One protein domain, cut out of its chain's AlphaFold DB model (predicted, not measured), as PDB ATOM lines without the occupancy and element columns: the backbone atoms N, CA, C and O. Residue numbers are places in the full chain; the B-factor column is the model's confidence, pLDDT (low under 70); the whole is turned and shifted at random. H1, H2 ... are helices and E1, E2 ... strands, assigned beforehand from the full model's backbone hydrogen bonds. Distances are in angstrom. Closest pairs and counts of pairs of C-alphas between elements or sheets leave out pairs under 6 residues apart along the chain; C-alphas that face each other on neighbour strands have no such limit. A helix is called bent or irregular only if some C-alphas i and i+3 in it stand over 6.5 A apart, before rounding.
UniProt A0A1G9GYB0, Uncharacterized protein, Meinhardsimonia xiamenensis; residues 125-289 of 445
ATOM      1  N   PRO A 125     191.888 242.563 279.120       84.81
ATOM      2  CA  PRO A 125     193.175 242.643 279.794       84.81
ATOM      3  C   PRO A 125     193.124 241.938 281.154       84.81
ATOM      4  O   PRO A 125     192.142 242.030 281.893       84.81
ATOM      5  N   ILE A 126     194.231 241.301 281.528       81.25
ATOM      6  CA  ILE A 126     194.432 240.733 282.859       81.25
ATOM      7  C   ILE A 126     195.677 241.326 283.511       81.25
ATOM      8  O   ILE A 126     196.673 241.634 282.857       81.25
ATOM      9  N   ALA A 127     195.613 241.509 284.823       68.81
ATOM     10  CA  ALA A 127     196.661 242.189 285.578       68.81
ATOM     11  C   ALA A 127     197.473 241.267 286.491       68.81
ATOM     12  O   ALA A 127     198.612 241.587 286.804       68.81
ATOM     13  N   GLN A 128     196.899 240.143 286.919       72.12
ATOM     14  CA  GLN A 128     197.564 239.210 287.819       72.12
ATOM     15  C   GLN A 128     198.049 237.985 287.045       72.12
ATOM     16  O   GLN A 128     197.259 237.096 286.726       72.12
ATOM     17  N   THR A 129     199.336 237.958 286.725       82.19
ATOM     18  CA  THR A 129     199.979 236.897 285.936       82.19
ATOM     19  C   THR A 129     201.152 236.244 286.657       82.19
ATOM     20  O   THR A 129     201.845 235.423 286.065       82.19
ATOM     21  N   ALA A 130     201.336 236.538 287.947       80.62
ATOM     22  CA  ALA A 130     202.344 235.868 288.756       80.62
ATOM     23  C   ALA A 130     202.064 234.363 288.828       80.62
ATOM     24  O   ALA A 130     200.909 233.937 288.992       80.62
ATOM     25  N   ALA A 131     203.125 233.559 288.795       84.44
ATOM     26  CA  ALA A 131     203.065 232.103 288.871       84.44
ATOM     27  C   ALA A 131     202.248 231.585 290.065       84.44
ATOM     28  O   ALA A 131     201.572 230.562 289.962       84.44
ATOM     29  N   ALA A 132     202.262 232.302 291.194       78.25
ATOM     30  CA  ALA A 132     201.490 231.960 292.392       78.25
ATOM     31  C   ALA A 132     199.972 231.863 292.137       78.25
ATOM     32  O   ALA A 132     199.263 231.142 292.837       78.25
ATOM     33  N   THR A 133     199.467 232.552 291.111       81.56
ATOM     34  CA  THR A 133     198.035 232.564 290.773       81.56
ATOM     35  C   THR A 133     197.620 231.458 289.817       81.56
ATOM     36  O   THR A 133     196.424 231.236 289.630       81.56
ATOM     37  N   LEU A 134     198.585 230.718 289.258       89.56
ATOM     38  CA  LEU A 134     198.317 229.646 288.305       89.56
ATOM     39  C   LEU A 134     197.342 228.619 288.886       89.56
ATOM     40  O   LEU A 134     196.358 228.300 288.234       89.56
ATOM     41  N   ARG A 135     197.536 228.185 290.139       85.81
ATOM     42  CA  ARG A 135     196.662 227.192 290.787       85.81
ATOM     43  C   ARG A 135     195.182 227.590 290.765       85.81
ATOM     44  O   ARG A 135     194.345 226.753 290.463       85.81
ATOM     45  N   VAL A 136     194.875 228.858 291.045       82.75
ATOM     46  CA  VAL A 136     193.492 229.374 291.028       82.75
ATOM     47  C   VAL A 136     192.913 229.320 289.614       82.75
ATOM     48  O   VAL A 136     191.748 228.997 289.423       82.75
ATOM     49  N   ARG A 137     193.732 229.584 288.591       89.06
ATOM     50  CA  ARG A 137     193.291 229.531 287.188       89.06
ATOM     51  C   ARG A 137     192.997 228.107 286.715       89.06
ATOM     52  O   ARG A 137     192.103 227.936 285.887       89.06
ATOM     53  N   LEU A 138     193.730 227.124 287.243       92.44
ATOM     54  CA  LEU A 138     193.572 225.702 286.921       92.44
ATOM     55  C   LEU A 138     192.390 225.034 287.648       92.44
ATOM     56  O   LEU A 138     192.126 223.851 287.428       92.44
ATOM     57  N   GLU A 139     191.672 225.753 288.514       86.38
ATOM     58  CA  GLU A 139     190.513 225.208 289.217       86.38
ATOM     59  C   GLU A 139     189.427 224.755 288.225       86.38
ATOM     60  O   GLU A 139     189.075 225.470 287.282       86.38
ATOM     61  N   GLY A 140     188.940 223.524 288.404       87.88
ATOM     62  CA  GLY A 140     187.970 222.892 287.502       87.88
ATOM     63  C   GLY A 140     188.515 222.514 286.117       87.88
ATOM     64  O   GLY A 140     187.746 222.057 285.269       87.88
ATOM     65  N   ALA A 141     189.816 222.695 285.864       94.75
ATOM     66  CA  ALA A 141     190.434 222.325 284.598       94.75
ATOM     67  C   ALA A 141     190.640 220.809 284.489       94.75
ATOM     68  O   ALA A 141     191.020 220.150 285.459       94.75
ATOM     69  N   ARG A 142     190.461 220.271 283.278       92.56
ATOM     70  CA  ARG A 142     190.815 218.880 282.931       92.56
ATOM     71  C   ARG A 142     192.036 218.794 282.025       92.56
ATOM     72  O   ARG A 142     192.811 217.847 282.118       92.56
ATOM     73  N   LEU A 143     192.203 219.789 281.159       96.94
ATOM     74  CA  LEU A 143     193.329 219.901 280.243       96.94
ATOM     75  C   LEU A 143     193.885 221.319 280.296       96.94
ATOM     76  O   LEU A 143     193.140 222.297 280.224       96.94
ATOM     77  N   VAL A 144     195.205 221.407 280.387       97.88
ATOM     78  CA  VAL A 144     195.958 222.652 280.280       97.88
ATOM     79  C   VAL A 144     196.903 222.525 279.099       97.88
ATOM     80  O   VAL A 144     197.753 221.639 279.096       97.88
ATOM     81  N   ALA A 145     196.766 223.395 278.104       98.12
ATOM     82  CA  ALA A 145     197.669 223.453 276.964       98.12
ATOM     83  C   ALA A 145     198.566 224.695 277.053       98.12
ATOM     84  O   ALA A 145     198.065 225.803 277.242       98.12
ATOM     85  N   VAL A 146     199.879 224.512 276.923       97.50
ATOM     86  CA  VAL A 146     200.881 225.585 276.897       97.50
ATOM     87  C   VAL A 146     201.491 225.632 275.504       97.50
ATOM     88  O   VAL A 146     202.143 224.675 275.098       97.50
ATOM     89  N   SER A 147     201.301 226.735 274.785       96.50
ATOM     90  CA  SER A 147     201.819 226.921 273.426       96.50
ATOM     91  C   SER A 147     202.982 227.903 273.446       96.50
ATOM     92  O   SER A 147     202.828 229.028 273.925       96.50
ATOM     93  N   CYS A 148     204.155 227.492 272.964       94.00
ATOM     94  CA  CYS A 148     205.372 228.311 273.008       94.00
ATOM     95  C   CYS A 148     206.309 228.001 271.828       94.00
ATOM     96  O   CYS A 148     206.382 226.855 271.391       94.00
ATOM     97  N   PRO A 149     207.083 228.985 271.332       92.25
ATOM     98  CA  PRO A 149     208.012 228.766 270.223       92.25
ATOM     99  C   PRO A 149     209.267 227.980 270.632       92.25
ATOM    100  O   PRO A 149     209.902 227.359 269.788       92.25
ATOM    101  N   ILE A 150     209.631 228.018 271.917       93.19
ATOM    102  CA  ILE A 150     210.811 227.351 272.475       93.19
ATOM    103  C   ILE A 150     210.462 226.688 273.807       93.19
ATOM    104  O   ILE A 150     209.694 227.234 274.608       93.19
ATOM    105  N   LEU A 151     211.050 225.520 274.057       94.94
ATOM    106  CA  LEU A 151     210.844 224.783 275.303       94.94
ATOM    107  C   LEU A 151     211.736 225.319 276.432       94.94
ATOM    108  O   LEU A 151     211.245 225.637 277.518       94.94
ATOM    109  N   TRP A 152     213.032 225.449 276.151       94.62
ATOM    110  CA  TRP A 152     214.076 225.744 277.134       94.62
ATOM    111  C   TRP A 152     214.454 227.224 277.212       94.62
ATOM    112  O   TRP A 152     214.185 228.007 276.297       94.62
ATOM    113  N   GLY A 153     215.136 227.599 278.295       90.81
ATOM    114  CA  GLY A 153     215.639 228.951 278.529       90.81
ATOM    115  C   GLY A 153     214.832 229.714 279.572       90.81
ATOM    116  O   GLY A 153     214.550 230.891 279.373       90.81
ATOM    117  N   ALA A 154     214.388 229.046 280.639       90.94
ATOM    118  CA  ALA A 154     213.833 229.746 281.792       90.94
ATOM    119  C   ALA A 154     214.922 230.589 282.486       90.94
ATOM    120  O   ALA A 154     216.014 230.092 282.759       90.94
ATOM    121  N   GLU A 155     214.614 231.848 282.805       84.81
ATOM    122  CA  GLU A 155     215.565 232.787 283.424       84.81
ATOM    123  C   GLU A 155     215.164 233.140 284.864       84.81
ATOM    124  O   GLU A 155     215.965 233.012 285.794       84.81
ATOM    125  N   ASP A 156     213.900 233.525 285.080       86.81
ATOM    126  CA  ASP A 156     213.391 233.831 286.417       86.81
ATOM    127  C   ASP A 156     213.145 232.543 287.214       86.81
ATOM    128  O   ASP A 156     212.139 231.845 287.058       86.81
ATOM    129  N   ARG A 157     214.077 232.239 288.121       87.62
ATOM    130  CA  ARG A 157     214.009 231.068 289.000       87.62
ATOM    131  C   ARG A 157     212.755 231.043 289.875       87.62
ATOM    132  O   ARG A 157     212.247 229.955 290.146       87.62
ATOM    133  N   SER A 158     212.296 232.187 290.375       84.94
ATOM    134  CA  SER A 158     211.144 232.231 291.278       84.94
ATOM    135  C   SER A 158     209.868 231.893 290.515       84.94
ATOM    136  O   SER A 158     209.147 230.966 290.900       84.94
ATOM    137  N   GLU A 159     209.640 232.588 289.400       88.25
ATOM    138  CA  GLU A 159     208.464 232.402 288.547       88.25
ATOM    139  C   GLU A 159     208.422 231.000 287.929       88.25
ATOM    140  O   GLU A 159     207.403 230.307 288.033       88.25
ATOM    141  N   ALA A 160     209.539 230.527 287.372       93.50
ATOM    142  CA  ALA A 160     209.605 229.233 286.699       93.50
ATOM    143  C   ALA A 160     209.390 228.061 287.670       93.50
ATOM    144  O   ALA A 160     208.553 227.186 287.433       93.50
ATOM    145  N   LEU A 161     210.072 228.061 288.826       92.44
ATOM    146  CA  LEU A 161     209.882 227.003 289.824       92.44
ATOM    147  C   LEU A 161     208.497 227.071 290.476       92.44
ATOM    148  O   LEU A 161     207.927 226.031 290.805       92.44
ATOM    149  N   SER A 162     207.948 228.271 290.690       92.12
ATOM    150  CA  SER A 162     206.587 228.416 291.214       92.12
ATOM    151  C   SER A 162     205.550 227.881 290.225       92.12
ATOM    152  O   SER A 162     204.673 227.115 290.626       92.12
ATOM    153  N   SER A 163     205.704 228.189 288.934       94.94
ATOM    154  CA  SER A 163     204.860 227.666 287.853       94.94
ATOM    155  C   SER A 163     204.926 226.143 287.777       94.94
ATOM    156  O   SER A 163     203.891 225.477 287.791       94.94
ATOM    157  N   ALA A 164     206.138 225.579 287.768       96.94
ATOM    158  CA  ALA A 164     206.352 224.137 287.705       96.94
ATOM    159  C   ALA A 164     205.748 223.410 288.914       96.94
ATOM    160  O   ALA A 164     205.080 222.390 288.752       96.94
ATOM    161  N   ARG A 165     205.918 223.953 290.129       96.06
ATOM    162  CA  ARG A 165     205.293 223.401 291.344       96.06
ATOM    163  C   ARG A 165     203.771 223.455 291.283       96.06
ATOM    164  O   ARG A 165     203.130 222.492 291.689       96.06
ATOM    165  N   ALA A 166     203.198 224.557 290.802       95.06
ATOM    166  CA  ALA A 166     201.751 224.688 290.665       95.06
ATOM    167  C   ALA A 166     201.188 223.666 289.666       95.06
ATOM    168  O   ALA A 166     200.209 222.998 289.988       95.06
ATOM    169  N   LEU A 167     201.841 223.487 288.509       97.38
ATOM    170  CA  LEU A 167     201.454 222.478 287.522       97.38
ATOM    171  C   LEU A 167     201.582 221.056 288.081       97.38
ATOM    172  O   LEU A 167     200.644 220.275 287.972       97.38
ATOM    173  N   ARG A 168     202.712 220.739 288.725       97.31
ATOM    174  CA  ARG A 168     202.944 219.445 289.380       97.31
ATOM    175  C   ARG A 168     201.842 219.121 290.384       97.31
ATOM    176  O   ARG A 168     201.212 218.080 290.279       97.31
ATOM    177  N   ASN A 169     201.590 220.031 291.327       96.00
ATOM    178  CA  ASN A 169     200.569 219.831 292.353       96.00
ATOM    179  C   ASN A 169     199.181 219.631 291.726       96.00
ATOM    180  O   ASN A 169     198.419 218.793 292.185       96.00
ATOM    181  N   TRP A 170     198.864 220.370 290.658       96.56
ATOM    182  CA  TRP A 170     197.602 220.197 289.942       96.56
ATOM    183  C   TRP A 170     197.486 218.816 289.278       96.56
ATOM    184  O   TRP A 170     196.405 218.233 289.328       96.56
ATOM    185  N   LEU A 171     198.568 218.283 288.701       97.25
ATOM    186  CA  LEU A 171     198.609 216.933 288.121       97.25
ATOM    187  C   LEU A 171     198.559 215.824 289.186       97.25
ATOM    188  O   LEU A 171     197.955 214.782 288.947       97.25
ATOM    189  N   ASP A 172     199.169 216.048 290.353       96.50
ATOM    190  CA  ASP A 172     199.157 215.111 291.488       96.50
ATOM    191  C   ASP A 172     197.757 214.890 292.069       96.50
ATOM    192  O   ASP A 172     197.447 213.809 292.565       96.50
ATOM    193  N   GLU A 173     196.921 215.927 292.049       95.50
ATOM    194  CA  GLU A 173     195.598 215.909 292.675       95.50
ATOM    195  C   GLU A 173     194.596 214.977 291.973       95.50
ATOM    196  O   GLU A 173     193.673 214.491 292.625       95.50
ATOM    197  N   ASP A 174     194.738 214.741 290.665       94.56
ATOM    198  CA  ASP A 174     193.819 213.891 289.900       94.56
ATOM    199  C   ASP A 174     194.520 213.278 288.670       94.56
ATOM    200  O   ASP A 174     194.964 214.019 287.785       94.56
ATOM    201  N   PRO A 175     194.584 211.935 288.554       94.38
ATOM    202  CA  PRO A 175     195.230 211.253 287.430       94.38
ATOM    203  C   PRO A 175     194.568 211.526 286.068       94.38
ATOM    204  O   PRO A 175     195.197 211.302 285.037       94.38
ATOM    205  N   MET A 176     193.323 212.015 286.043       93.62
ATOM    206  CA  MET A 176     192.599 212.371 284.816       93.62
ATOM    207  C   MET A 176     192.909 213.785 284.312       93.62
ATOM    208  O   MET A 176     192.345 214.217 283.300       93.62
ATOM    209  N   ARG A 177     193.762 214.533 285.019       96.62
ATOM    210  CA  ARG A 177     194.235 215.849 284.589       96.62
ATOM    211  C   ARG A 177     195.426 215.704 283.660       96.62
ATOM    212  O   ARG A 177     196.370 214.968 283.952       96.62
ATOM    213  N   HIS A 178     195.386 216.457 282.564       97.56
ATOM    214  CA  HIS A 178     196.422 216.420 281.543       97.56
ATOM    215  C   HIS A 178     197.030 217.793 281.261       97.56
ATOM    216  O   HIS A 178     196.330 218.797 281.152       97.56
ATOM    217  N   ALA A 179     198.343 217.820 281.064       98.12
ATOM    218  CA  ALA A 179     199.075 218.959 280.536       98.12
ATOM    219  C   ALA A 179     199.565 218.639 279.118       98.12
ATOM    220  O   ALA A 179     200.054 217.540 278.859       98.12
ATOM    221  N   LEU A 180     199.446 219.590 278.197       98.06
ATOM    222  CA  LEU A 180     199.906 219.461 276.817       98.06
ATOM    223  C   LEU A 180     200.796 220.650 276.460       98.06
ATOM    224  O   LEU A 180     200.348 221.789 276.480       98.06
ATOM    225  N   PHE A 181     202.047 220.396 276.114       97.75
ATOM    226  CA  PHE A 181     202.948 221.414 275.586       97.75
ATOM    227  C   PHE A 181     202.910 221.359 274.059       97.75
ATOM    228  O   PHE A 181     203.206 220.318 273.477       97.75
ATOM    229  N   LEU A 182     202.517 222.460 273.424       97.56
ATOM    230  CA  LEU A 182     202.420 222.614 271.975       97.56
ATOM    231  C   LEU A 182     203.580 223.477 271.479       97.56
ATOM    232  O   LEU A 182     203.704 224.649 271.840       97.56
ATOM    233  N   LEU A 183     204.438 222.881 270.661       95.94
ATOM    234  CA  LEU A 183     205.701 223.467 270.218       95.94
ATOM    235  C   LEU A 183     205.823 223.412 268.686       95.94
ATOM    236  O   LEU A 183     205.202 222.558 268.054       95.94
ATOM    237  N   PRO A 184     206.622 224.272 268.037       95.69
ATOM    238  CA  PRO A 184     207.025 224.017 266.661       95.69
ATOM    239  C   PRO A 184     207.985 222.815 266.577       95.69
ATOM    240  O   PRO A 184     208.674 222.510 267.555       95.69
ATOM    241  N   PRO A 185     208.081 222.127 265.424       94.75
ATOM    242  CA  PRO A 185     209.104 221.106 265.213       94.75
ATOM    243  C   PRO A 185     210.515 221.648 265.502       94.75
ATOM    244  O   PRO A 185     210.881 222.712 265.000       94.75
ATOM    245  N   GLY A 186     211.298 220.923 266.308       90.62
ATOM    246  CA  GLY A 186     212.669 221.297 266.694       90.62
ATOM    247  C   GLY A 186     212.785 222.350 267.807       90.62
ATOM    248  O   GLY A 186     213.879 222.848 268.070       90.62
ATOM    249  N   ALA A 187     211.686 222.724 268.473       89.31
ATOM    250  CA  ALA A 187     211.702 223.709 269.564       89.31
ATOM    251  C   ALA A 187     212.496 223.278 270.811       89.31
ATOM    252  O   ALA A 187     212.901 224.124 271.614       89.31
ATOM    253  N   ASP A 188     212.664 221.974 271.006       87.00
ATOM    254  CA  ASP A 188     213.458 221.353 272.064       87.00
ATOM    255  C   ASP A 188     214.962 221.354 271.757       87.00
ATOM    256  O   ASP A 188     215.762 221.343 272.689       87.00
ATOM    257  N   ASP A 189     215.348 221.474 270.488       87.75
ATOM    258  CA  ASP A 189     216.747 221.627 270.064       87.75
ATOM    259  C   ASP A 189     217.148 223.095 269.837       87.75
ATOM    260  O   ASP A 189     218.334 223.425 269.767       87.75
ATOM    261  N   ALA A 190     216.175 224.010 269.760       80.81
ATOM    262  CA  ALA A 190     216.405 225.430 269.474       80.81
ATOM    263  C   ALA A 190     217.316 226.136 270.499       80.81
ATOM    264  O   ALA A 190     217.963 227.136 270.177       80.81
ATOM    265  N   ARG A 191     217.362 225.644 271.743       84.00
ATOM    266  CA  ARG A 191     218.264 226.112 272.804       84.00
ATOM    267  C   ARG A 191     218.708 224.936 273.658       84.00
ATOM    268  O   ARG A 191     217.930 224.030 273.915       84.00
ATOM    269  N   SER A 192     219.932 224.978 274.177       87.00
ATOM    270  CA  SER A 192     220.333 224.010 275.198       87.00
ATOM    271  C   SER A 192     219.598 224.282 276.519       87.00
ATOM    272  O   SER A 192     219.490 225.447 276.910       87.00
ATOM    273  N   PRO A 193     219.150 223.243 277.249       90.81
ATOM    274  CA  PRO A 193     218.547 223.430 278.561       90.81
ATOM    275  C   PRO A 193     219.544 224.074 279.527       90.81
ATOM    276  O   PRO A 193     220.733 223.732 279.537       90.81
ATOM    277  N   THR A 194     219.053 224.994 280.352       88.69
ATOM    278  CA  THR A 194     219.781 225.607 281.474       88.69
ATOM    279  C   THR A 194     219.758 224.695 282.707       88.69
ATOM    280  O   THR A 194     219.088 223.657 282.731       88.69
ATOM    281  N   GLY A 195     220.474 225.066 283.770       86.88
ATOM    282  CA  GLY A 195     220.371 224.356 285.050       86.88
ATOM    283  C   GLY A 195     218.968 224.431 285.663       86.88
ATOM    284  O   GLY A 195     218.495 223.458 286.249       86.88
ATOM    285  N   LEU A 196     218.276 225.560 285.474       89.56
ATOM    286  CA  LEU A 196     216.889 225.739 285.905       89.56
ATOM    287  C   LEU A 196     215.934 224.833 285.114       89.56
ATOM    288  O   LEU A 196     215.086 224.174 285.713       89.56
ATOM    289  N   ASP A 197     216.118 224.738 283.796       93.25
ATOM    290  CA  ASP A 197     215.321 223.846 282.949       93.25
ATOM    291  C   ASP A 197     215.489 222.376 283.360       93.25
ATOM    292  O   ASP A 197     214.498 221.658 283.459       93.25
ATOM    293  N   ARG A 198     216.717 221.930 283.674       92.50
ATOM    294  CA  ARG A 198     216.977 220.564 284.177       92.50
ATOM    295  C   ARG A 198     216.264 220.289 285.500       92.50
ATOM    296  O   ARG A 198     215.710 219.207 285.681       92.50
ATOM    297  N   GLU A 199     216.240 221.258 286.414       93.00
ATOM    298  CA  GLU A 199     215.537 221.145 287.700       93.00
ATOM    299  C   GLU A 199     214.013 221.020 287.508       93.00
ATOM    300  O   GLU A 199     213.359 220.182 288.145       93.00
ATOM    301  N   ILE A 200     213.447 221.810 286.589       95.38
ATOM    302  CA  ILE A 200     212.024 221.762 286.231       95.38
ATOM    303  C   ILE A 200     211.687 220.447 285.524       95.38
ATOM    304  O   ILE A 200     210.755 219.758 285.939       95.38
ATOM    305  N   ALA A 201     212.468 220.058 284.514       95.75
ATOM    306  CA  ALA A 201     212.289 218.810 283.780       95.75
ATOM    307  C   ALA A 201     212.357 217.601 284.719       95.75
ATOM    308  O   ALA A 201     211.489 216.739 284.663       95.75
ATOM    309  N   PHE A 202     213.305 217.566 285.662       93.88
ATOM    310  CA  PHE A 202     213.376 216.495 286.662       93.88
ATOM    311  C   PHE A 202     212.129 216.424 287.551       93.88
ATOM    312  O   PHE A 202     211.718 215.340 287.966       93.88
ATOM    313  N   THR A 203     211.516 217.571 287.843       94.25
ATOM    314  CA  THR A 203     210.283 217.650 288.636       94.25
ATOM    315  C   THR A 203     209.060 217.164 287.853       94.25
ATOM    316  O   THR A 203     208.176 216.551 288.445       94.25
ATOM    317  N   LEU A 204     209.005 217.425 286.543       97.31
ATOM    318  CA  LEU A 204     207.832 217.167 285.702       97.31
ATOM    319  C   LEU A 204     207.911 215.870 284.871       97.31
ATOM    320  O   LEU A 204     206.874 215.335 284.484       97.31
ATOM    321  N   ALA A 205     209.102 215.307 284.656       96.69
ATOM    322  CA  ALA A 205     209.299 214.074 283.889       96.69
ATOM    323  C   ALA A 205     208.485 212.859 284.384       96.69
ATOM    324  O   ALA A 205     208.057 212.070 283.543       96.69
ATOM    325  N   PRO A 206     208.204 212.663 285.693       96.38
ATOM    326  CA  PRO A 206     207.317 211.581 286.124       96.38
ATOM    327  C   PRO A 206     205.923 211.627 285.479       96.38
ATOM    328  O   PRO A 206     205.397 210.576 285.123       96.38
ATOM    329  N   TYR A 207     205.357 212.824 285.276       97.56
ATOM    330  CA  TYR A 207     204.038 213.000 284.650       97.56
ATOM    331  C   TYR A 207     204.099 212.840 283.137       97.56
ATOM    332  O   TYR A 207     203.110 212.462 282.514       97.56
ATOM    333  N   GLU A 208     205.257 213.113 282.540       97.19
ATOM    334  CA  GLU A 208     205.482 212.818 281.131       97.19
ATOM    335  C   GLU A 208     205.525 211.304 280.895       97.19
ATOM    336  O   GLU A 208     204.819 210.790 280.030       97.19
ATOM    337  N   ARG A 209     206.245 210.563 281.750       95.56
ATOM    338  CA  ARG A 209     206.273 209.091 281.716       95.56
ATOM    339  C   ARG A 209     204.912 208.452 281.985       95.56
ATOM    340  O   ARG A 209     204.629 207.399 281.422       95.56
ATOM    341  N   SER A 210     204.075 209.056 282.833       95.38
ATOM    342  CA  SER A 210     202.711 208.566 283.085       95.38
ATOM    343  C   SER A 210     201.708 208.951 281.989       95.38
ATOM    344  O   SER A 210     200.579 208.464 282.004       95.38
ATOM    345  N   GLY A 211     202.088 209.819 281.043       96.00
ATOM    346  CA  GLY A 211     201.212 210.334 279.987       96.00
ATOM    347  C   GLY A 211     200.240 211.434 280.437       96.00
ATOM    348  O   GLY A 211     199.442 211.919 279.629       96.00
ATOM    349  N   GLN A 212     200.298 211.865 281.701       97.50
ATOM    350  CA  GLN A 212     199.548 213.031 282.173       97.50
ATOM    351  C   GLN A 212     200.080 214.324 281.546       97.50
ATOM    352  O   GLN A 212     199.297 215.180 281.148       97.50
ATOM    353  N   LEU A 213     201.397 214.452 281.392       98.12
ATOM    354  CA  LEU A 213     202.043 215.533 280.654       98.12
ATOM    355  C   LEU A 213     202.464 215.008 279.278       98.12
ATOM    356  O   LEU A 213     203.086 213.960 279.170       98.12
ATOM    357  N   ARG A 214     202.101 215.706 278.206       97.56
ATOM    358  CA  ARG A 214     202.437 215.311 276.834       97.56
ATOM    359  C   ARG A 214     202.995 216.482 276.049       97.56
ATOM    360  O   ARG A 214     202.710 217.638 276.357       97.56
ATOM    361  N   PHE A 215     203.738 216.156 275.002       97.69
ATOM    362  CA  PHE A 215     204.264 217.116 274.047       97.69
ATOM    363  C   PHE A 215     203.666 216.842 272.672       97.69
ATOM    364  O   PHE A 215     203.547 215.695 272.237       97.69
ATOM    365  N   GLY A 216     203.267 217.914 272.008       97.31
ATOM    366  CA  GLY A 216     202.747 217.900 270.657       97.31
ATOM    367  C   GLY A 216     203.429 218.970 269.822       97.31
ATOM    368  O   GLY A 216     203.846 220.008 270.337       97.31
ATOM    369  N   THR A 217     203.521 218.718 268.524       97.56
ATOM    370  CA  THR A 217     204.030 219.679 267.556       97.56
ATOM    371  C   THR A 217     202.923 220.215 266.662       97.56
ATOM    372  O   THR A 217     201.977 219.505 266.315       97.56
ATOM    373  N   LEU A 218     203.052 221.491 266.307       97.44
ATOM    374  CA  LEU A 218     202.213 222.204 265.348       97.44
ATOM    375  C   LEU A 218     203.105 223.058 264.437       97.44
ATOM    376  O   LEU A 218     204.189 223.456 264.862       97.44
ATOM    377  N   PRO A 219     202.679 223.398 263.207       95.81
ATOM    378  CA  PRO A 219     203.429 224.322 262.359       95.81
ATOM    379  C   PRO A 219     203.759 225.628 263.094       95.81
ATOM    380  O   PRO A 219     202.923 226.151 263.832       95.81
ATOM    381  N   SER A 220     204.945 226.199 262.861       92.75
ATOM    382  CA  SER A 220     205.394 227.406 263.574       92.75
ATOM    383  C   SER A 220     204.421 228.579 263.454       92.75
ATOM    384  O   SER A 220     204.260 229.331 264.409       92.75
ATOM    385  N   SER A 221     203.727 228.712 262.319       91.31
ATOM    386  CA  SER A 221     202.669 229.713 262.131       91.31
ATOM    387  C   SER A 221     201.490 229.515 263.087       91.31
ATOM    388  O   SER A 221     201.009 230.484 263.664       91.31
ATOM    389  N   ALA A 222     201.059 228.271 263.309       93.44
ATOM    390  CA  ALA A 222     199.957 227.957 264.214       93.44
ATOM    391  C   ALA A 222     200.318 228.241 265.678       93.44
ATOM    392  O   ALA A 222     199.476 228.730 266.424       93.44
ATOM    393  N   VAL A 223     201.568 227.977 266.084       93.62
ATOM    394  CA  VAL A 223     202.050 228.286 267.444       93.62
ATOM    395  C   VAL A 223     202.230 229.792 267.652       93.62
ATOM    396  O   VAL A 223     201.953 230.298 268.735       93.62
ATOM    397  N   LEU A 224     202.664 230.525 266.625       87.94
ATOM    398  CA  LEU A 224     202.945 231.962 266.707       87.94
ATOM    399  C   LEU A 224     201.684 232.828 266.887       87.94
ATOM    400  O   LEU A 224     201.772 233.929 267.435       87.94
ATOM    401  N   ASP A 225     200.526 232.332 266.452       89.81
ATOM    402  CA  ASP A 225     199.222 232.968 266.674       89.81
ATOM    403  C   ASP A 225     198.392 232.267 267.773       89.81
ATOM    404  O   ASP A 225     197.235 232.620 268.012       89.81
ATOM    405  N   ALA A 226     198.974 231.285 268.471       95.38
ATOM    406  CA  ALA A 226     198.305 230.547 269.536       95.38
ATOM    407  C   ALA A 226     198.144 231.381 270.821       95.38
ATOM    408  O   ALA A 226     199.011 232.191 271.156       95.38
ATOM    409  N   PRO A 227     197.108 231.112 271.637       97.06
ATOM    410  CA  PRO A 227     197.142 231.482 273.046       97.06
ATOM    411  C   PRO A 227     198.330 230.792 273.729       97.06
ATOM    412  O   PRO A 227     198.522 229.585 273.570       97.06
ATOM    413  N   ARG A 228     199.080 231.529 274.552       96.50
ATOM    414  CA  ARG A 228     200.201 230.988 275.340       96.50
ATOM    415  C   ARG A 228     199.743 229.892 276.302       96.50
ATOM    416  O   ARG A 228     200.454 228.914 276.513       96.50
ATOM    417  N   LEU A 229     198.565 230.066 276.894       97.62
ATOM    418  CA  LEU A 229     197.951 229.111 277.810       97.62
ATOM    419  C   LEU A 229     196.472 228.955 277.453       97.62
ATOM    420  O   LEU A 229     195.760 229.944 277.339       97.62
ATOM    421  N   SER A 230     196.004 227.722 277.305       98.12
ATOM    422  CA  SER A 230     194.586 227.391 277.142       98.12
ATOM    423  C   SER A 230     194.164 226.432 278.247       98.12
ATOM    424  O   SER A 230     194.829 225.424 278.480       98.12
ATOM    425  N   ILE A 231     193.068 226.738 278.937       98.00
ATOM    426  CA  ILE A 231     192.559 225.939 280.054       98.00
ATOM    427  C   ILE A 231     191.165 225.436 279.694       98.00
ATOM    428  O   ILE A 231     190.227 226.226 279.636       98.00
ATOM    429  N   LEU A 232     191.029 224.127 279.479       97.38
ATOM    430  CA  LEU A 232     189.745 223.479 279.226       97.38
ATOM    431  C   LEU A 232     189.078 223.106 280.552       97.38
ATOM    432  O   LEU A 232     189.625 222.319 281.337       97.38
ATOM    433  N   LYS A 233     187.877 223.641 280.769       93.69
ATOM    434  CA  LYS A 233     187.043 223.421 281.955       93.69
ATOM    435  C   LYS A 233     185.708 222.797 281.560       93.69
ATOM    436  O   LYS A 233     185.216 223.011 280.455       93.69
ATOM    437  N   GLY A 234     185.113 222.050 282.487       87.81
ATOM    438  CA  GLY A 234     183.822 221.394 282.269       87.81
ATOM    439  C   GLY A 234     183.893 220.174 281.342       87.81
ATOM    440  O   GLY A 234     184.970 219.661 281.027       87.81
ATOM    441  N   VAL A 235     182.722 219.664 280.955       83.25
ATOM    442  CA  VAL A 235     182.557 218.484 280.091       83.25
ATOM    443  C   VAL A 235     181.359 218.648 279.158       83.25
ATOM    444  O   VAL A 235     180.396 219.336 279.487       83.25
ATOM    445  N   GLY A 236     181.398 217.975 278.006       84.38
ATOM    446  CA  GLY A 236     180.280 217.958 277.062       84.38
ATOM    447  C   GLY A 236     179.961 219.342 276.492       84.38
ATOM    448  O   GLY A 236     180.865 220.114 276.183       84.38
ATOM    449  N   SER A 237     178.673 219.651 276.355       82.12
ATOM    450  CA  SER A 237     178.180 220.901 275.761       82.12
ATOM    451  C   SER A 237     178.424 222.152 276.612       82.12
ATOM    452  O   SER A 237     178.329 223.256 276.092       82.12
ATOM    453  N   GLU A 238     178.734 221.995 277.902       87.94
ATOM    454  CA  GLU A 238     179.050 223.108 278.812       87.94
ATOM    455  C   GLU A 238     180.558 223.372 278.921       87.94
ATOM    456  O   GLU A 238     180.985 224.257 279.663       87.94
ATOM    457  N   ALA A 239     181.385 222.603 278.205       93.50
ATOM    458  CA  ALA A 239     182.825 222.785 278.242       93.50
ATOM    459  C   ALA A 239     183.225 224.148 277.654       93.50
ATOM    460  O   ALA A 239     182.767 224.550 276.580       93.50
ATOM    461  N   CYS A 240     184.128 224.838 278.343       95.75
ATOM    462  CA  CYS A 240     184.649 226.136 277.938       95.75
ATOM    463  C   CYS A 240     186.176 226.153 277.980       95.75
ATOM    464  O   CYS A 240     186.812 225.354 278.675       95.75
ATOM    465  N   VAL A 241     186.763 227.072 277.218       97.69
ATOM    466  CA  VAL A 241     188.206 227.294 277.197       97.69
ATOM    467  C   VAL A 241     188.502 228.733 277.581       97.69
ATOM    468  O   VAL A 241     188.054 229.662 276.908       97.69
ATOM    469  N   ASP A 242     189.304 228.894 278.634       96.88
ATOM    470  CA  ASP A 242     189.957 230.160 278.961       96.88
ATOM    471  C   ASP A 242     191.308 230.214 278.234       96.88
ATOM    472  O   ASP A 242     192.229 229.457 278.554       96.88
ATOM    473  N   ALA A 243     191.421 231.100 277.247       97.81
ATOM    474  CA  ALA A 243     192.611 231.315 276.435       97.81
ATOM    475  C   ALA A 243     193.349 232.585 276.880       97.81
ATOM    476  O   ALA A 243     192.768 233.666 276.964       97.81
ATOM    477  N   PHE A 244     194.643 232.459 277.150       96.38
ATOM    478  CA  PHE A 244     195.517 233.505 277.667       96.38
ATOM    479  C   PHE A 244     196.550 233.896 276.617       96.38
ATOM    480  O   PHE A 244     197.309 233.056 276.135       96.38
ATOM    481  N   TYR A 245     196.601 235.183 276.298       95.81
ATOM    482  CA  TYR A 245     197.408 235.729 275.216       95.81
ATOM    483  C   TYR A 245     198.557 236.562 275.770       95.81
ATOM    484  O   TYR A 245     198.372 237.385 276.673       95.81
ATOM    485  N   ALA A 246     199.738 236.338 275.206       92.75
ATOM    486  CA  ALA A 246     200.977 237.032 275.531       92.75
ATOM    487  C   ALA A 246     201.507 237.762 274.291       92.75
ATOM    488  O   ALA A 246     200.940 237.645 273.211       92.75
ATOM    489  N   GLU A 247     202.582 238.531 274.425       84.88
ATOM    490  CA  GLU A 247     203.303 239.040 273.251       84.88
ATOM    491  C   GLU A 247     203.948 237.888 272.457       84.88
ATOM    492  O   GLU A 247     204.190 236.811 272.999       84.88
ATOM    493  N   LYS A 248     204.210 238.082 271.157       78.62
ATOM    494  CA  LYS A 248     204.729 237.002 270.290       78.62
ATOM    495  C   LYS A 248     206.115 236.500 270.724       78.62
ATOM    496  O   LYS A 248     206.399 235.317 270.577       78.62
ATOM    497  N   ASP A 249     206.911 237.367 271.345       75.06
ATOM    498  CA  ASP A 249     208.240 237.050 271.883       75.06
ATOM    499  C   ASP A 249     208.193 236.615 273.360       75.06
ATOM    500  O   ASP A 249     209.121 236.857 274.133       75.06
ATOM    501  N   ALA A 250     207.083 236.011 273.792       75.06
ATOM    502  CA  ALA A 250     206.933 235.587 275.176       75.06
ATOM    503  C   ALA A 250     207.971 234.516 275.570       75.06
ATOM    504  O   ALA A 250     208.479 233.760 274.742       75.06
ATOM    505  N   ALA A 251     208.267 234.449 276.871       86.81
ATOM    506  CA  ALA A 251     209.328 233.612 277.435       86.81
ATOM    507  C   ALA A 251     209.185 232.116 277.089       86.81
ATOM    508  O   ALA A 251     208.115 231.663 276.679       86.81
ATOM    509  N   SER A 252     210.232 231.321 277.326       93.25
ATOM    510  CA  SER A 252     210.198 229.871 277.088       93.25
ATOM    511  C   SER A 252     209.026 229.177 277.791       93.25
ATOM    512  O   SER A 252     208.466 229.694 278.767       93.25
ATOM    513  N   ALA A 253     208.656 227.986 277.316       93.44
ATOM    514  CA  ALA A 253     207.569 227.222 277.922       93.44
ATOM    515  C   ALA A 253     207.812 226.967 279.420       93.44
ATOM    516  O   ALA A 253     206.894 227.092 280.234       93.44
ATOM    517  N   LEU A 254     209.065 226.679 279.798       95.06
ATOM    518  CA  LEU A 254     209.435 226.426 281.193       95.06
ATOM    519  C   LEU A 254     209.635 227.683 282.040       95.06
ATOM    520  O   LEU A 254     209.676 227.568 283.263       95.06
ATOM    521  N   ALA A 255     209.676 228.880 281.445       92.69
ATOM    522  CA  ALA A 255     209.621 230.121 282.218       92.69
ATOM    523  C   ALA A 255     208.289 230.263 282.978       92.69
ATOM    524  O   ALA A 255     208.233 230.905 284.023       92.69
ATOM    525  N   GLY A 256     207.224 229.633 282.472       92.75
ATOM    526  CA  GLY A 256     205.906 229.595 283.094       92.75
ATOM    527  C   GLY A 256     204.801 230.045 282.133       92.75
ATOM    528  O   GLY A 256     204.991 230.986 281.352       92.75
ATOM    529  N   PRO A 257     203.611 229.423 282.183       93.56
ATOM    530  CA  PRO A 257     202.559 229.646 281.190       93.56
ATOM    531  C   PRO A 257     201.902 231.032 281.277       93.56
ATOM    532  O   PRO A 257     201.278 231.469 280.317       93.56
ATOM    533  N   LEU A 258     202.057 231.744 282.399       92.25
ATOM    534  CA  LEU A 258     201.514 233.096 282.585       92.25
ATOM    535  C   LEU A 258     202.524 234.216 282.290       92.25
ATOM    536  O   LEU A 258     202.134 235.382 282.232       92.25
ATOM    537  N   VAL A 259     203.802 233.889 282.072       89.62
ATOM    538  CA  VAL A 259     204.837 234.897 281.802       89.62
ATOM    539  C   VAL A 259     204.525 235.640 280.502       89.62
ATOM    540  O   VAL A 259     204.279 235.025 279.468       89.62
ATOM    541  N   GLY A 260     204.514 236.973 280.555       87.56
ATOM    542  CA  GLY A 260     204.203 237.825 279.402       87.56
ATOM    543  C   GLY A 260     202.727 237.846 278.993       87.56
ATOM    544  O   GLY A 260     202.376 238.556 278.053       87.56
ATOM    545  N   VAL A 261     201.845 237.104 279.679       91.81
ATOM    546  CA  VAL A 261     200.404 237.157 279.412       91.81
ATOM    547  C   VAL A 261     199.871 238.537 279.774       91.81
ATOM    548  O   VAL A 261     200.199 239.108 280.813       91.81
ATOM    549  N   SER A 262     199.004 239.062 278.918       89.88
ATOM    550  CA  SER A 262     198.395 240.373 279.104       89.88
ATOM    551  C   SER A 262     196.880 240.354 278.946       89.88
ATOM    552  O   SER A 262     196.216 241.211 279.532       89.88
ATOM    553  N   HIS A 263     196.326 239.379 278.216       92.44
ATOM    554  CA  HIS A 263     194.898 239.290 277.908       92.44
ATOM    555  C   HIS A 263     194.348 237.873 278.073       92.44
ATOM    556  O   HIS A 263     195.082 236.890 277.992       92.44
ATOM    557  N   MET A 264     193.038 237.780 278.281       94.38
ATOM    558  CA  MET A 264     192.285 236.537 278.370       94.38
ATOM    559  C   MET A 264     191.014 236.631 277.526       94.38
ATOM    560  O   MET A 264     190.360 237.672 277.495       94.38
ATOM    561  N   TYR A 265     190.645 235.538 276.877       95.50
ATOM    562  CA  TYR A 265     189.375 235.374 276.185       95.50
ATOM    563  C   TYR A 265     188.772 234.023 276.563       95.50
ATOM    564  O   TYR A 265     189.478 233.017 276.564       95.50
ATOM    565  N   SER A 266     187.480 234.004 276.875       95.50
ATOM    566  CA  SER A 266     186.751 232.784 277.222       95.50
ATOM    567  C   SER A 266     185.722 232.485 276.138       95.50
ATOM    568  O   SER A 266     184.998 233.381 275.704       95.50
ATOM    569  N   CYS A 267     185.652 231.229 275.704       95.25
ATOM    570  CA  CYS A 267     184.726 230.768 274.668       95.25
ATOM    571  C   CYS A 267     184.261 229.330 274.927       95.25
ATOM    572  O   CYS A 267     184.756 228.663 275.841       95.25
ATOM    573  N   THR A 268     183.294 228.854 274.139       96.31
ATOM    574  CA  THR A 268     182.904 227.438 274.168       96.31
ATOM    575  C   THR A 268     184.078 226.571 273.707       96.31
ATOM    576  O   THR A 268     184.928 227.016 272.934       96.31
ATOM    577  N   ALA A 269     184.150 225.322 274.171       95.06
ATOM    578  CA  ALA A 269     185.251 224.441 273.795       95.06
ATOM    579  C   ALA A 269     185.334 224.215 272.275       95.06
ATOM    580  O   ALA A 269     186.440 224.195 271.739       95.06
ATOM    581  N   GLY A 270     184.193 224.105 271.586       94.38
ATOM    582  CA  GLY A 270     184.133 223.897 270.135       94.38
ATOM    583  C   GLY A 270     184.624 225.091 269.312       94.38
ATOM    584  O   GLY A 270     185.253 224.890 268.279       94.38
ATOM    585  N   ASP A 271     184.414 226.315 269.804       95.19
ATOM    586  CA  ASP A 271     184.854 227.549 269.132       95.19
ATOM    587  C   ASP A 271     186.298 227.941 269.491       95.19
ATOM    588  O   ASP A 271     186.818 228.964 269.036       95.19
ATOM    589  N   SER A 272     186.949 227.164 270.358       96.12
ATOM    590  CA  SER A 272     188.276 227.488 270.865       96.12
ATOM    591  C   SER A 272     189.374 227.236 269.833       96.12
ATOM    592  O   SER A 272     189.301 226.323 269.007       96.12
ATOM    593  N   TRP A 273     190.476 227.984 269.954       96.19
ATOM    594  CA  TRP A 273     191.689 227.708 269.180       96.19
ATOM    595  C   TRP A 273     192.163 226.259 269.367       96.19
ATOM    596  O   TRP A 273     192.551 225.612 268.398       96.19
ATOM    597  N   LEU A 274     192.066 225.720 270.588       95.31
ATOM    598  CA  LEU A 274     192.490 224.357 270.898       95.31
ATOM    599  C   LEU A 274     191.706 223.310 270.087       95.31
ATOM    600  O   LEU A 274     192.311 222.380 269.562       95.31
ATOM    601  N   ALA A 275     190.391 223.490 269.932       95.31
ATOM    602  CA  ALA A 275     189.574 222.627 269.079       95.31
ATOM    603  C   ALA A 275     189.946 222.764 267.597       95.31
ATOM    604  O   ALA A 275     189.994 221.762 266.890       95.31
ATOM    605  N   SER A 276     190.285 223.974 267.134       95.62
ATOM    606  CA  SER A 276     190.663 224.207 265.732       95.62
ATOM    607  C   SER A 276     191.960 223.505 265.305       95.62
ATOM    608  O   SER A 276     192.134 223.211 264.125       95.62
ATOM    609  N   VAL A 277     192.868 223.223 266.250       96.00
ATOM    610  CA  VAL A 277     194.179 222.617 265.959       96.00
ATOM    611  C   VAL A 277     194.292 221.150 266.365       96.00
ATOM    612  O   VAL A 277     195.288 220.522 266.017       96.00
ATOM    613  N   GLN A 278     193.308 220.590 267.080       94.12
ATOM    614  CA  GLN A 278     193.419 219.273 267.725       94.12
ATOM    615  C   GLN A 278     193.833 218.149 266.760       94.12
ATOM    616  O   GLN A 278     194.715 217.360 267.087       94.12
ATOM    617  N   ASP A 279     193.268 218.132 265.549       95.31
ATOM    618  CA  ASP A 279     193.522 217.092 264.543       95.31
ATOM    619  C   ASP A 279     194.864 217.286 263.818       95.31
ATOM    620  O   ASP A 279     195.340 216.395 263.119       95.31
ATOM    621  N   SER A 280     195.488 218.457 263.985       96.06
ATOM    622  CA  SER A 280     196.796 218.794 263.411       96.06
ATOM    623  C   SER A 280     197.959 218.544 264.374       96.06
ATOM    624  O   SER A 280     199.114 218.622 263.955       96.06
ATOM    625  N   VAL A 281     197.686 218.269 265.655       97.06
ATOM    626  CA  VAL A 281     198.734 218.047 266.660       97.06
ATOM    627  C   VAL A 281     199.426 216.714 266.398       97.06
ATOM    628  O   VAL A 281     198.821 215.648 266.501       97.06
ATOM    629  N   GLN A 282     200.728 216.761 266.125       96.69
ATOM    630  CA  GLN A 282     201.548 215.559 265.993       96.69
ATOM    631  C   GLN A 282     202.237 215.238 267.317       96.69
ATOM    632  O   GLN A 282     202.825 216.118 267.939       96.69
ATOM    633  N   SER A 283     202.189 213.980 267.756       94.38
ATOM    634  CA  SER A 283     202.864 213.563 268.990       94.38
ATOM    635  C   SER A 283     204.372 213.799 268.897       94.38
ATOM    636  O   SER A 283     204.999 213.462 267.896       94.38
ATOM    637  N   MET A 284     204.952 214.312 269.975       92.69
ATOM    638  CA  MET A 284     206.388 214.527 270.116       92.69
ATOM    639  C   MET A 284     206.950 213.566 271.175       92.69
ATOM    640  O   MET A 284     206.298 213.380 272.209       92.69
ATOM    641  N   PRO A 285     208.124 212.939 270.955       88.56
ATOM    642  CA  PRO A 285     208.818 212.197 272.006       88.56
ATOM    643  C   PRO A 285     209.052 213.092 273.218       88.56
ATOM    644  O   PRO A 285     209.314 214.274 273.044       88.56
ATOM    645  N   GLY A 286     208.961 212.539 274.427       88.81
ATOM    646  CA  GLY A 286     209.046 213.315 275.662       88.81
ATOM    647  C   GLY A 286     210.427 213.948 275.893       88.81
ATOM    648  O   GLY A 286     211.344 213.231 276.321       88.81
ATOM    649  N   PRO A 287     210.616 215.262 275.650       93.88
ATOM    650  CA  PRO A 287     211.917 215.908 275.791       93.88
ATOM    651  C   PRO A 287     212.387 215.946 277.252       93.88
ATOM    652  O   PRO A 287     213.592 215.951 277.513       93.88
ATOM    653  N   MET A 288     211.471 215.935 278.231       95.12
ATOM    654  CA  MET A 288     211.846 215.958 279.648       95.12
ATOM    655  C   MET A 288     212.404 214.611 280.105       95.12
ATOM    656  O   MET A 288     213.431 214.570 280.779       95.12
ATOM    657  N   SER A 289     211.773 213.504 279.726       91.94
ATOM    658  CA  SER A 289     212.209 212.152 280.072       91.94
ATOM    659  C   SER A 289     213.545 211.858 279.419       91.94
ATOM    660  O   SER A 289     214.479 211.522 280.143       91.94
TER     661      SER A 289
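What this domain is: This is residues 125 to 289 of the 445 residues of an uncharacterized protein of Meinhardsimonia xiamenensis (UniProt A0A1G9GYB0). A strongly twisted seven-stranded sheet runs through the domain, with helices H2 and H3 side by side on one of its sides and H1 beside H2, while the short helices H4 and H5 lie on the other side. The sheet curls round H5, and its strands E4, E5 and E6 fold back and forth as a row of hairpins at one edge. The printed part has 165 residues with five named helices and seven named strands, in the order H1 E1 H2 E2 H3 E3 H4 E4 E5 E6 H5 E7. The sheet is mixed, in the order E6 E5 E4 E1 E2 E3 E7, and the class is mixed, helices and strands. The whole is compact, with a radius of gyration of the C-alphas of 14.3 A and spans of 43 by 33 by 31 A.

Where its parts are: H1 takes residues 131 to 137, beginning at C-alpha 131, (203.065, 232.103, 288.871). E1, residues 141 to 147, is 16.6 A long. H2, residues 157 to 173, is the longest helix, 24.1 A from C-alpha 157 at (214.009, 231.068, 289.000) to C-alpha 173. E2, residues 178 to 183, spans 16.2 A, and H3, residues 195 to 209, spans 21.0 A. E3 is residues 213 to 217, H4 residues 220 to 224 and E4 residues 229 to 233. E5, residues 240 to 246, is 19.8 A long, and E6, residues 261 to 268, is 20.7 A long. H5 is residues 273 to 280, and E7, residues 282 to 284, ends at C-alpha 284, (206.388, 214.527, 270.116). H1 is irregular, but only just, with C-alphas 132 and 135 7.0 A apart; H3 is irregular with C-alphas 203 and 206 7.2 A apart, and H5 with C-alphas 276 and 279 7.8 A apart.

How they stand to each other: E1 and E2 are parallel at 14 degrees, with N 146 and O 180 2.8 A apart, within hydrogen-bond range. E2 and E3 are parallel at 27 degrees, with N 214 and O 179 at 2.8 A. E1, H2, E2 and E2, H3, E3 are strand-helix-strand units, two parallel neighbour strands with a helix between, each with a right-handed crossover. E7, an edge strand, is antiparallel to E3, with N 217 and O 282 at 2.8 A. On the other side of E1, E4 is antiparallel to it, with N 145 and O 230 at 2.8 A. E4, E5 and E6 form a meander, each strand the antiparallel neighbour of the one before; N 242 and O 231 are 3.0 A apart, and N 243 and O 265 2.8 A. H2 only grazes the sheet with residues 167 to 171, H3 with 204 to 208 and H4 with 220 to 224. H2 and H3 touch at a shallow tilt of 11 degrees, the same way, closest at the C-alphas of Ala 164 and Ile 200, 6.3 A. H1 is not on the sheet; it touches H2, closest at the C-alphas of Ala 131 and Ser 163, 4.9 A. H5 is on the sheet, and the closest C-alphas of E4 and H5 are those of Ser 230 and Leu 274, 7.3 A. Every O i to N i+4 pair is within hydrogen-bond range in H2 and H4; in H3 9 of 11 are, in H5 2 of 4, and in H1 1 of 3, beside 3 of 4 O i to N i+3 pairs.

The domain as a whole: The two C-alphas farthest apart are those of Gly 195 and Ser 237, 43.3 A. The printed part has no cut. The links E2 to H3, 11 residues, and E5 to E6, 14 residues, are long. Mean pLDDT of the printed part is 92.3, and residue 127 is the one under 70.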